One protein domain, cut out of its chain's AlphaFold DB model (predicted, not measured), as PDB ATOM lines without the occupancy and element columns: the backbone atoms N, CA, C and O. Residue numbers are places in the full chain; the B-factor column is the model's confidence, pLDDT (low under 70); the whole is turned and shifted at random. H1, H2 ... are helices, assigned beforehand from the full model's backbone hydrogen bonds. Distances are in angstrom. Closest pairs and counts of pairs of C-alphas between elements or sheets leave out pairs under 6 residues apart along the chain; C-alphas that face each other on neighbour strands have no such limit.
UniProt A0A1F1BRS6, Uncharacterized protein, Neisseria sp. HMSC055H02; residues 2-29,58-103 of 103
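AT A GLANCE: This is residues 2 to 29 and 58 to 103 of the 103 residues of an uncharacterized protein of Neisseria sp. HMSC055H02 (UniProt A0A1F1BRS6). A long helical hairpin, H3 and H4 side by side and running opposite ways, is joined in a loose, elongated whole by two shorter helices, H1 and H2, which lie toward the hairpin's open end and touch no helix. The turn of H1 into its link, residues 8 to 13, sticks out at one end of the long axis, and the turn of the hairpin, residues 75 to 80, sticks out at the other. The printed part has 74 residues with four named helices, in the order H1, H2, H3, H4, and no named strand; its class is all helix. It is loose, with a radius of gyration of the C-alphas of 14.6 A, and spans 43 by 24 by 21 A.

HOW THE PARTS SIT: H1, residues 6 to 10, comes first and is apart from H2, residues 16 to 25, though a tight link of 5 residues joins them. H2 is apart from H3, residues 58 to 76, and from H4, residues 81 to 97. H1 is apart from H3 and H4 too. H3 and H4 touch, with 7 pairs of C-alphas within 8 A, and form a helical hairpin over a tight link of 4 residues. Their closest C-alphas, those of Glu 70 and Ile 84, are 6.6 A apart. Their lines stand at a shallow tilt of 19 degrees, opposite ways, and their centres are 11.6 A apart. H3 touches H4 with residues 66 to 74 alone, and H4 touches H3 with residues 81 to 88 alone. In H1, H2, H3 and H4 every backbone O i to N i+4 pair is within hydrogen-bond range.

IN THESE COORDINATES: H1 begins at C-alpha 6, at (13.401, 30.078, -50.237), and has 5 residues. H2, 10 residues, measures 14.2 A from first to last C-alpha. H3 is the longest helix, with 19 residues and 26.8 A, from C-alpha 58 at (16.422, 22.510, -44.411) to C-alpha 76. H4, 17 residues and 24.5 A, ends at C-alpha 97, at (12.734, 31.960, -32.498).

THE WHOLE: The two C-alphas farthest apart, those of Gly 11 and Gly 77, are 43.9 A apart, while the first and last printed C-alphas, those of Pro 2 and Trp 103, are 7.9 A apart. Residues 30 to 57 are cut out and not printed, and the gap from C-alpha 29 to C-alpha 58 is 17.0 A; the link from H2 to H3 runs across this cut. Of the links that are printed whole, both are tight. Trp 103 is the chain's last residue. The mean pLDDT of the printed part is 86.5, and residue 2 and residues 100 to 103 are under 70.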
ATOM      1  N   PRO A   2       8.623  19.264 -43.618       67.81
ATOM      2  CA  PRO A   2       9.808  19.661 -44.375       67.81
ATOM      3  C   PRO A   2       9.715  21.141 -44.755       67.81
ATOM      4  O   PRO A   2       8.699  21.590 -45.286       67.81
ATOM      5  N   LYS A   3      10.765  21.905 -44.440       76.88
ATOM      6  CA  LYS A   3      10.881  23.315 -44.817       76.88
ATOM      7  C   LYS A   3      11.843  23.396 -46.009       76.88
ATOM      8  O   LYS A   3      13.034  23.173 -45.797       76.88
ATOM      9  N   PRO A   4      11.357  23.639 -47.237       80.81
ATOM     10  CA  PRO A   4      12.220  23.768 -48.404       80.81
ATOM     11  C   PRO A   4      12.932  25.128 -48.412       80.81
ATOM     12  O   PRO A   4      12.590  26.036 -47.648       80.81
ATOM     13  N   SER A   5      13.919  25.275 -49.292       83.69
ATOM     14  CA  SER A   5      14.643  26.530 -49.488       83.69
ATOM     15  C   SER A   5      13.736  27.659 -49.998       83.69
ATOM     16  O   SER A   5      12.736  27.423 -50.680       83.69
ATOM     17  N   ASN A   6      14.118  28.909 -49.721       84.88
ATOM     18  CA  ASN A   6      13.401  30.078 -50.237       84.88
ATOM     19  C   ASN A   6      13.371  30.098 -51.772       84.88
ATOM     20  O   ASN A   6      12.367  30.492 -52.352       84.88
ATOM     21  N   GLU A   7      14.434  29.640 -52.434       87.50
ATOM     22  CA  GLU A   7      14.496  29.567 -53.900       87.50
ATOM     23  C   GLU A   7      13.515  28.534 -54.458       87.50
ATOM     24  O   GLU A   7      12.830  28.804 -55.443       87.50
ATOM     25  N   THR A   8      13.375  27.387 -53.784       86.31
ATOM     26  CA  THR A   8      12.360  26.377 -54.116       86.31
ATOM     27  C   THR A   8      10.950  26.957 -54.002       86.31
ATOM     28  O   THR A   8      10.127  26.726 -54.881       86.31
ATOM     29  N   ILE A   9      10.673  27.731 -52.946       86.31
ATOM     30  CA  ILE A   9       9.364  28.374 -52.733       86.31
ATOM     31  C   ILE A   9       9.100  29.456 -53.789       86.31
ATOM     32  O   ILE A   9       7.980  29.586 -54.275       86.31
ATOM     33  N   LEU A  10      10.121  30.235 -54.148       90.62
ATOM     34  CA  LEU A  10      10.012  31.338 -55.104       90.62
ATOM     35  C   LEU A  10      10.007  30.878 -56.570       90.62
ATOM     36  O   LEU A  10       9.630  31.661 -57.438       90.62
ATOM     37  N   GLY A  11      10.471  29.658 -56.865       92.31
ATOM     38  CA  GLY A  11      10.660  29.169 -58.236       92.31
ATOM     39  C   GLY A  11      11.740  29.927 -59.022       92.31
ATOM     40  O   GLY A  11      11.787  29.842 -60.247       92.31
ATOM     41  N   ARG A  12      12.594  30.692 -58.331       93.56
ATOM     42  CA  ARG A  12      13.704  31.475 -58.891       93.56
ATOM     43  C   ARG A  12      14.845  31.577 -57.885       93.56
ATOM     44  O   ARG A  12      14.624  31.447 -56.682       93.56
ATOM     45  N   SER A  13      16.038  31.909 -58.367       91.50
ATOM     46  CA  SER A  13      17.162  32.250 -57.492       91.50
ATOM     47  C   SER A  13      16.895  33.523 -56.683       91.50
ATOM     48  O   SER A  13      16.168  34.426 -57.125       91.50
ATOM     49  N   LEU A  14      17.510  33.612 -55.504       90.38
ATOM     50  CA  LEU A  14      17.525  34.832 -54.705       90.38
ATOM     51  C   LEU A  14      18.281  35.937 -55.449       90.38
ATOM     52  O   LEU A  14      19.323  35.721 -56.069       90.38
ATOM     53  N   THR A  15      17.774  37.159 -55.342       95.44
ATOM     54  CA  THR A  15      18.511  38.358 -55.739       95.44
ATOM     55  C   THR A  15      19.703  38.573 -54.805       95.44
ATOM     56  O   THR A  15      19.727  38.100 -53.667       95.44
ATOM     57  N   ALA A  16      20.686  39.365 -55.240       95.50
ATOM     58  CA  ALA A  16      21.844  39.695 -54.407       95.50
ATOM     59  C   ALA A  16      21.453  40.336 -53.057       95.50
ATOM     60  O   ALA A  16      22.103  40.083 -52.041       95.50
ATOM     61  N   SER A  17      20.380  41.138 -53.030       94.81
ATOM     62  CA  SER A  17      19.869  41.754 -51.800       94.81
ATOM     63  C   SER A  17      19.248  40.721 -50.858       94.81
ATOM     64  O   SER A  17      19.573  40.713 -49.672       94.81
ATOM     65  N   GLU A  18      18.408  39.821 -51.377       91.88
ATOM     66  CA  GLU A  18      17.784  38.746 -50.590       91.88
ATOM     67  C   GLU A  18      18.839  37.783 -50.027       91.88
ATOM     68  O   GLU A  18      18.786  37.414 -48.857       91.88
ATOM     69  N   LEU A  19      19.854  37.435 -50.826       90.75
ATOM     70  CA  LEU A  19      20.969  36.600 -50.381       90.75
ATOM     71  C   LEU A  19      21.770  37.279 -49.258       90.75
ATOM     72  O   LEU A  19      22.132  36.644 -48.265       90.75
ATOM     73  N   ARG A  20      22.039  38.584 -49.392       91.94
ATOM     74  CA  ARG A  20      22.735  39.362 -48.359       91.94
ATOM     75  C   ARG A  20      21.925  39.419 -47.068       91.94
ATOM     76  O   ARG A  20      22.502  39.258 -45.995       91.94
ATOM     77  N   GLN A  21      20.618  39.637 -47.170       90.12
ATOM     78  CA  GLN A  21      19.723  39.636 -46.022       90.12
ATOM     79  C   GLN A  21      19.729  38.271 -45.328       90.12
ATOM     80  O   GLN A  21      20.022  38.205 -44.136       90.12
ATOM     81  N   LEU A  22      19.537  37.186 -46.086       87.38
ATOM     82  CA  LEU A  22      19.586  35.820 -45.568       87.38
ATOM     83  C   LEU A  22      20.899  35.551 -44.824       87.38
ATOM     84  O   LEU A  22      20.882  35.052 -43.701       87.38
ATOM     85  N   LYS A  23      22.042  35.931 -45.407       85.25
ATOM     86  CA  LYS A  23      23.357  35.770 -44.771       85.25
ATOM     87  C   LYS A  23      23.469  36.543 -43.454       85.25
ATOM     88  O   LYS A  23      23.992  35.999 -42.487       85.25
ATOM     89  N   ASN A  24      23.010  37.792 -43.416       85.62
ATOM     90  CA  ASN A  24      23.095  38.640 -42.223       85.62
ATOM     91  C   ASN A  24      22.171  38.162 -41.100       85.62
ATOM     92  O   ASN A  24      22.463  38.355 -39.922       85.62
ATOM     93  N   GLU A  25      21.050  37.555 -41.470       84.50
ATOM     94  CA  GLU A  25      20.072  37.042 -40.525       84.50
ATOM     95  C   GLU A  25      20.365  35.593 -40.110       84.50
ATOM     96  O   GLU A  25      19.830  35.131 -39.114       84.50
ATOM     97  N   SER A  26      21.224  34.851 -40.803       83.25
ATOM     98  CA  SER A  26      21.473  33.445 -40.468       83.25
ATOM     99  C   SER A  26      22.181  33.277 -39.116       83.25
ATOM    100  O   SER A  26      23.135  33.987 -38.795       83.25
ATOM    101  N   THR A  27      21.750  32.292 -38.324       85.88
ATOM    102  CA  THR A  27      22.489  31.859 -37.130       85.88
ATOM    103  C   THR A  27      23.787  31.176 -37.558       85.88
ATOM    104  O   THR A  27      23.758  30.221 -38.330       85.88
ATOM    105  N   ALA A  28      24.922  31.635 -37.032       83.94
ATOM    106  CA  ALA A  28      26.238  31.066 -37.306       83.94
ATOM    107  C   ALA A  28      26.969  30.696 -36.009       83.94
ATOM    108  O   ALA A  28      26.764  31.316 -34.964       83.94
ATOM    109  N   ILE A  29      27.856  29.704 -36.102       82.06
ATOM    110  CA  ILE A  29      28.806  29.331 -35.049       82.06
ATOM    111  C   ILE A  29      30.210  29.630 -35.555       82.06
ATOM    112  O   ILE A  29      30.576  29.237 -36.664       82.06
ATOM    113  N   LEU A  58      15.462  21.716 -45.176       84.88
ATOM    114  CA  LEU A  58      16.422  22.510 -44.411       84.88
ATOM    115  C   LEU A  58      16.584  22.016 -42.964       84.88
ATOM    116  O   LEU A  58      17.659  22.146 -42.382       84.88
ATOM    117  N   CYS A  59      15.536  21.430 -42.377       85.69
ATOM    118  CA  CYS A  59      15.594  20.893 -41.018       85.69
ATOM    119  C   CYS A  59      16.482  19.642 -40.956       85.69
ATOM    120  O   CYS A  59      17.309  19.516 -40.052       85.69
ATOM    121  N   ALA A  60      16.351  18.739 -41.933       87.94
ATOM    122  CA  ALA A  60      17.212  17.564 -42.039       87.94
ATOM    123  C   ALA A  60      18.670  17.955 -42.325       87.94
ATOM    124  O   ALA A  60      19.576  17.434 -41.670       87.94
ATOM    125  N   ALA A  61      18.884  18.922 -43.224       88.12
ATOM    126  CA  ALA A  61      20.206  19.473 -43.519       88.12
ATOM    127  C   ALA A  61      20.879  20.036 -42.255       88.12
ATOM    128  O   ALA A  61      22.003  19.662 -41.921       88.12
ATOM    129  N   GLN A  62      20.152  20.840 -41.469       86.94
ATOM    130  CA  GLN A  62      20.664  21.370 -40.204       86.94
ATOM    131  C   GLN A  62      21.028  20.255 -39.211       86.94
ATOM    132  O   GLN A  62      22.076  20.321 -38.569       86.94
ATOM    133  N   CYS A  63      20.178  19.237 -39.047       88.44
ATOM    134  CA  CYS A  63      20.458  18.123 -38.136       88.44
ATOM    135  C   CYS A  63      21.734  17.364 -38.530       88.44
ATOM    136  O   CYS A  63      22.542  17.029 -37.663       88.44
ATOM    137  N   LYS A  64      21.933  17.138 -39.831       89.50
ATOM    138  CA  LYS A  64      23.134  16.510 -40.394       89.50
ATOM    139  C   LYS A  64      24.387  17.347 -40.116       89.50
ATOM    140  O   LYS A  64      25.372  16.805 -39.614       89.50
ATOM    141  N   ASP A  65      24.327  18.659 -40.345       88.06
ATOM    142  CA  ASP A  65      25.442  19.570 -40.066       88.06
ATOM    143  C   ASP A  65      25.791  19.628 -38.573       88.06
ATOM    144  O   ASP A  65      26.966  19.547 -38.203       88.06
ATOM    145  N   LEU A  66      24.781  19.704 -37.697       89.00
ATOM    146  CA  LEU A  66      24.985  19.709 -36.246       89.00
ATOM    147  C   LEU A  66      25.599  18.397 -35.741       89.00
ATOM    148  O   LEU A  66      26.468  18.445 -34.875       89.00
ATOM    149  N   ALA A  67      25.215  17.246 -36.298       90.44
ATOM    150  CA  ALA A  67      25.789  15.953 -35.922       90.44
ATOM    151  C   ALA A  67      27.266  15.822 -36.342       90.44
ATOM    152  O   ALA A  67      28.103  15.335 -35.578       90.44
ATOM    153  N   VAL A  68      27.619  16.289 -37.547       89.19
ATOM    154  CA  VAL A  68      29.024  16.351 -37.994       89.19
ATOM    155  C   VAL A  68      29.822  17.290 -37.096       89.19
ATOM    156  O   VAL A  68      30.951  16.980 -36.705       89.19
ATOM    157  N   PHE A  69      29.228  18.428 -36.748       88.56
ATOM    158  CA  PHE A  69      29.842  19.416 -35.882       88.56
ATOM    159  C   PHE A  69      30.126  18.876 -34.474       88.56
ATOM    160  O   PHE A  69      31.260  18.983 -34.003       88.56
ATOM    161  N   GLU A  70      29.133  18.246 -33.845       91.81
ATOM    162  CA  GLU A  70      29.248  17.594 -32.537       91.81
ATOM    163  C   GLU A  70      30.402  16.587 -32.528       91.81
ATOM    164  O   GLU A  70      31.343  16.720 -31.745       91.81
ATOM    165  N   LYS A  71      30.409  15.661 -33.494       91.44
ATOM    166  CA  LYS A  71      31.448  14.631 -33.622       91.44
ATOM    167  C   LYS A  71      32.848  15.220 -33.808       91.44
ATOM    168  O   LYS A  71      33.813  14.727 -33.219       91.44
ATOM    169  N   ASN A  72      32.984  16.260 -34.632       89.75
ATOM    170  CA  ASN A  72      34.275  16.910 -34.872       89.75
ATOM    171  C   ASN A  72      34.786  17.630 -33.614       89.75
ATOM    172  O   ASN A  72      35.983  17.578 -33.317       89.75
ATOM    173  N   LEU A  73      33.895  18.273 -32.854       90.69
ATOM    174  CA  LEU A  73      34.252  18.914 -31.591       90.69
ATOM    175  C   LEU A  73      34.640  17.905 -30.515       90.69
ATOM    176  O   LEU A  73      35.669  18.100 -29.869       90.69
ATOM    177  N   GLU A  74      33.873  16.828 -30.350       91.94
ATOM    178  CA  GLU A  74      34.192  15.758 -29.402       91.94
ATOM    179  C   GLU A  74      35.557  15.144 -29.720       91.94
ATOM    180  O   GLU A  74      36.435  15.081 -28.858       91.94
ATOM    181  N   LYS A  75      35.792  14.797 -30.994       90.56
ATOM    182  CA  LYS A  75      37.072  14.242 -31.458       90.56
ATOM    183  C   LYS A  75      38.249  15.191 -31.226       90.56
ATOM    184  O   LYS A  75      39.377  14.735 -31.058       90.56
ATOM    185  N   SER A  76      38.014  16.502 -31.230       89.62
ATOM    186  CA  SER A  76      39.073  17.488 -30.998       89.62
ATOM    187  C   SER A  76      39.620  17.478 -29.570       89.62
ATOM    188  O   SER A  76      40.728  17.965 -29.354       89.62
ATOM    189  N   GLY A  77      38.832  17.002 -28.594       90.00
ATOM    190  CA  GLY A  77      39.168  17.040 -27.168       90.00
ATOM    191  C   GLY A  77      39.281  18.447 -26.562       90.00
ATOM    192  O   GLY A  77      39.643  18.582 -25.398       90.00
ATOM    193  N   LYS A  78      38.986  19.511 -27.324       89.06
ATOM    194  CA  LYS A  78      39.171  20.908 -26.884       89.06
ATOM    195  C   LYS A  78      38.036  21.440 -26.013       89.06
ATOM    196  O   LYS A  78      38.207  22.458 -25.345       89.06
ATOM    197  N   TYR A  79      36.877  20.789 -26.045       90.25
ATOM    198  CA  TYR A  79      35.668  21.229 -25.359       90.25
ATOM    199  C   TYR A  79      35.064  20.075 -24.565       90.25
ATOM    200  O   TYR A  79      35.138  18.920 -24.973       90.25
ATOM    201  N   THR A  80      34.449  20.397 -23.429       93.31
ATOM    202  CA  THR A  80      33.668  19.423 -22.667       93.31
ATOM    203  C   THR A  80      32.361  19.131 -23.393       93.31
ATOM    204  O   THR A  80      31.789  20.029 -24.012       93.31
ATOM    205  N   LYS A  81      31.844  17.906 -23.256       93.25
ATOM    206  CA  LYS A  81      30.557  17.504 -23.847       93.25
ATOM    207  C   LYS A  81      29.429  18.494 -23.530       93.25
ATOM    208  O   LYS A  81      28.765  18.976 -24.436       93.25
ATOM    209  N   SER A  82      29.325  18.923 -22.271       94.50
ATOM    210  CA  SER A  82      28.332  19.917 -21.842       94.50
ATOM    211  C   SER A  82      28.433  21.259 -22.592       94.50
ATOM    212  O   SER A  82      27.405  21.835 -22.937       94.50
ATOM    213  N   LYS A  83      29.644  21.750 -22.912       92.12
ATOM    214  CA  LYS A  83      29.808  22.981 -23.713       92.12
ATOM    215  C   LYS A  83      29.359  22.791 -25.161       92.12
ATOM    216  O   LYS A  83      28.816  23.719 -25.755       92.12
ATOM    217  N   ILE A  84      29.598  21.608 -25.726       92.31
ATOM    218  CA  ILE A  84      29.173  21.253 -27.086       92.31
ATOM    219  C   ILE A  84      27.641  21.198 -27.144       92.31
ATOM    220  O   ILE A  84      27.031  21.869 -27.975       92.31
ATOM    221  N   GLU A  85      27.022  20.480 -26.208       93.06
ATOM    222  CA  GLU A  85      25.565  20.357 -26.087       93.06
ATOM    223  C   GLU A  85      24.891  21.717 -25.879       93.06
ATOM    224  O   GLU A  85      23.877  22.008 -26.517       93.06
ATOM    225  N   GLN A  86      25.472  22.580 -25.036       93.12
ATOM    226  CA  GLN A  86      24.970  23.936 -24.825       93.12
ATOM    227  C   GLN A  86      25.003  24.756 -26.122       93.12
ATOM    228  O   GLN A  86      23.998  25.371 -26.474       93.12
ATOM    229  N   ALA A  87      26.116  24.736 -26.862       91.00
ATOM    230  CA  ALA A  87      26.218  25.460 -28.128       91.00
ATOM    231  C   ALA A  87      25.186  24.962 -29.153       91.00
ATOM    232  O   ALA A  87      24.523  25.768 -29.806       91.00
ATOM    233  N   ILE A  88      25.002  23.638 -29.257       91.00
ATOM    234  CA  ILE A  88      23.975  23.027 -30.113       91.00
ATOM    235  C   ILE A  88      22.584  23.508 -29.698       91.00
ATOM    236  O   ILE A  88      21.810  23.940 -30.551       91.00
ATOM    237  N   LYS A  89      22.271  23.478 -28.399       91.25
ATOM    238  CA  LYS A  89      20.991  23.946 -27.862       91.25
ATOM    239  C   LYS A  89      20.726  25.414 -28.212       91.25
ATOM    240  O   LYS A  89      19.665  25.710 -28.751       91.25
ATOM    241  N   GLU A  90      21.696  26.304 -28.012       90.88
ATOM    242  CA  GLU A  90      21.546  27.733 -28.321       90.88
ATOM    243  C   GLU A  90      21.248  27.996 -29.807       90.88
ATOM    244  O   GLU A  90      20.479  28.898 -30.142       90.88
ATOM    245  N   ILE A  91      21.829  27.217 -30.725       89.19
ATOM    246  CA  ILE A  91      21.537  27.342 -32.164       89.19
ATOM    247  C   ILE A  91      20.113  26.900 -32.463       89.19
ATOM    248  O   ILE A  91      19.416  27.563 -33.229       89.19
ATOM    249  N   LYS A  92      19.691  25.778 -31.869       86.31
ATOM    250  CA  LYS A  92      18.334  25.255 -32.034       86.31
ATOM    251  C   LYS A  92      17.304  26.276 -31.552       86.31
ATOM    252  O   LYS A  92      16.397  26.604 -32.308       86.31
ATOM    253  N   GLU A  93      17.514  26.856 -30.373       88.88
ATOM    254  CA  GLU A  93      16.648  27.896 -29.804       88.88
ATOM    255  C   GLU A  93      16.614  29.164 -30.673       88.88
ATOM    256  O   GLU A  93      15.539  29.675 -30.992       88.88
ATOM    257  N   LYS A  94      17.773  29.656 -31.133       87.56
ATOM    258  CA  LYS A  94      17.840  30.824 -32.035       87.56
ATOM    259  C   LYS A  94      17.114  30.578 -33.354       87.56
ATOM    260  O   LYS A  94      16.457  31.483 -33.870       87.56
ATOM    261  N   ASN A  95      17.233  29.375 -33.905       82.81
ATOM    262  CA  ASN A  95      16.549  28.995 -35.136       82.81
ATOM    263  C   ASN A  95      15.037  28.880 -34.917       82.81
ATOM    264  O   ASN A  95      14.268  29.386 -35.736       82.81
ATOM    265  N   GLU A  96      14.607  28.326 -33.785       83.38
ATOM    266  CA  GLU A  96      13.193  28.227 -33.429       83.38
ATOM    267  C   GLU A  96      12.532  29.605 -33.285       83.38
ATOM    268  O   GLU A  96      11.474  29.832 -33.875       83.38
ATOM    269  N   ILE A  97      13.192  30.558 -32.611       83.12
ATOM    270  CA  ILE A  97      12.734  31.960 -32.498       83.12
ATOM    271  C   ILE A  97      12.526  32.593 -33.883       83.12
ATOM    272  O   ILE A  97      11.607  33.385 -34.084       83.12
ATOM    273  N   ARG A  98      13.350  32.216 -34.866       74.31
ATOM    274  CA  ARG A  98      13.262  32.687 -36.259       74.31
ATOM    275  C   ARG A  98      12.243  31.911 -37.103       74.31
ATOM    276  O   ARG A  98      12.142  32.137 -38.306       74.31
ATOM    277  N   GLY A  99      11.505  30.973 -36.512       71.31
ATOM    278  CA  GLY A  99      10.544  30.131 -37.223       71.31
ATOM    279  C   GLY A  99      11.191  29.043 -38.092       71.31
ATOM    280  O   GLY A  99      10.521  28.461 -38.958       71.31
ATOM    281  N   ILE A 100      12.478  28.756 -37.882       67.81
ATOM    282  CA  ILE A 100      13.165  27.567 -38.398       67.81
ATOM    283  C   ILE A 100      12.959  26.476 -37.351       67.81
ATOM    284  O   ILE A 100      13.670  26.356 -36.358       67.81
ATOM    285  N   LYS A 101      11.875  25.743 -37.549       58.09
ATOM    286  CA  LYS A 101      11.306  24.827 -36.579       58.09
ATOM    287  C   LYS A 101      11.893  23.428 -36.783       58.09
ATOM    288  O   LYS A 101      11.731  22.849 -37.853       58.09
ATOM    289  N   LEU A 102      12.603  22.911 -35.781       57.31
ATOM    290  CA  LEU A 102      13.244  21.590 -35.808       57.31
ATOM    291  C   LEU A 102      12.211  20.480 -35.574       57.31
ATOM    292  O   LEU A 102      12.173  19.892 -34.496       57.31
ATOM    293  N   TRP A 103      11.340  20.237 -36.555       52.59
ATOM    294  CA  TRP A 103      10.386  19.121 -36.560       52.59
ATOM    295  C   TRP A 103       9.844  18.799 -37.952       52.59
ATOM    296  O   TRP A 103       9.483  19.727 -38.713       52.59
TER     297      TRP A 103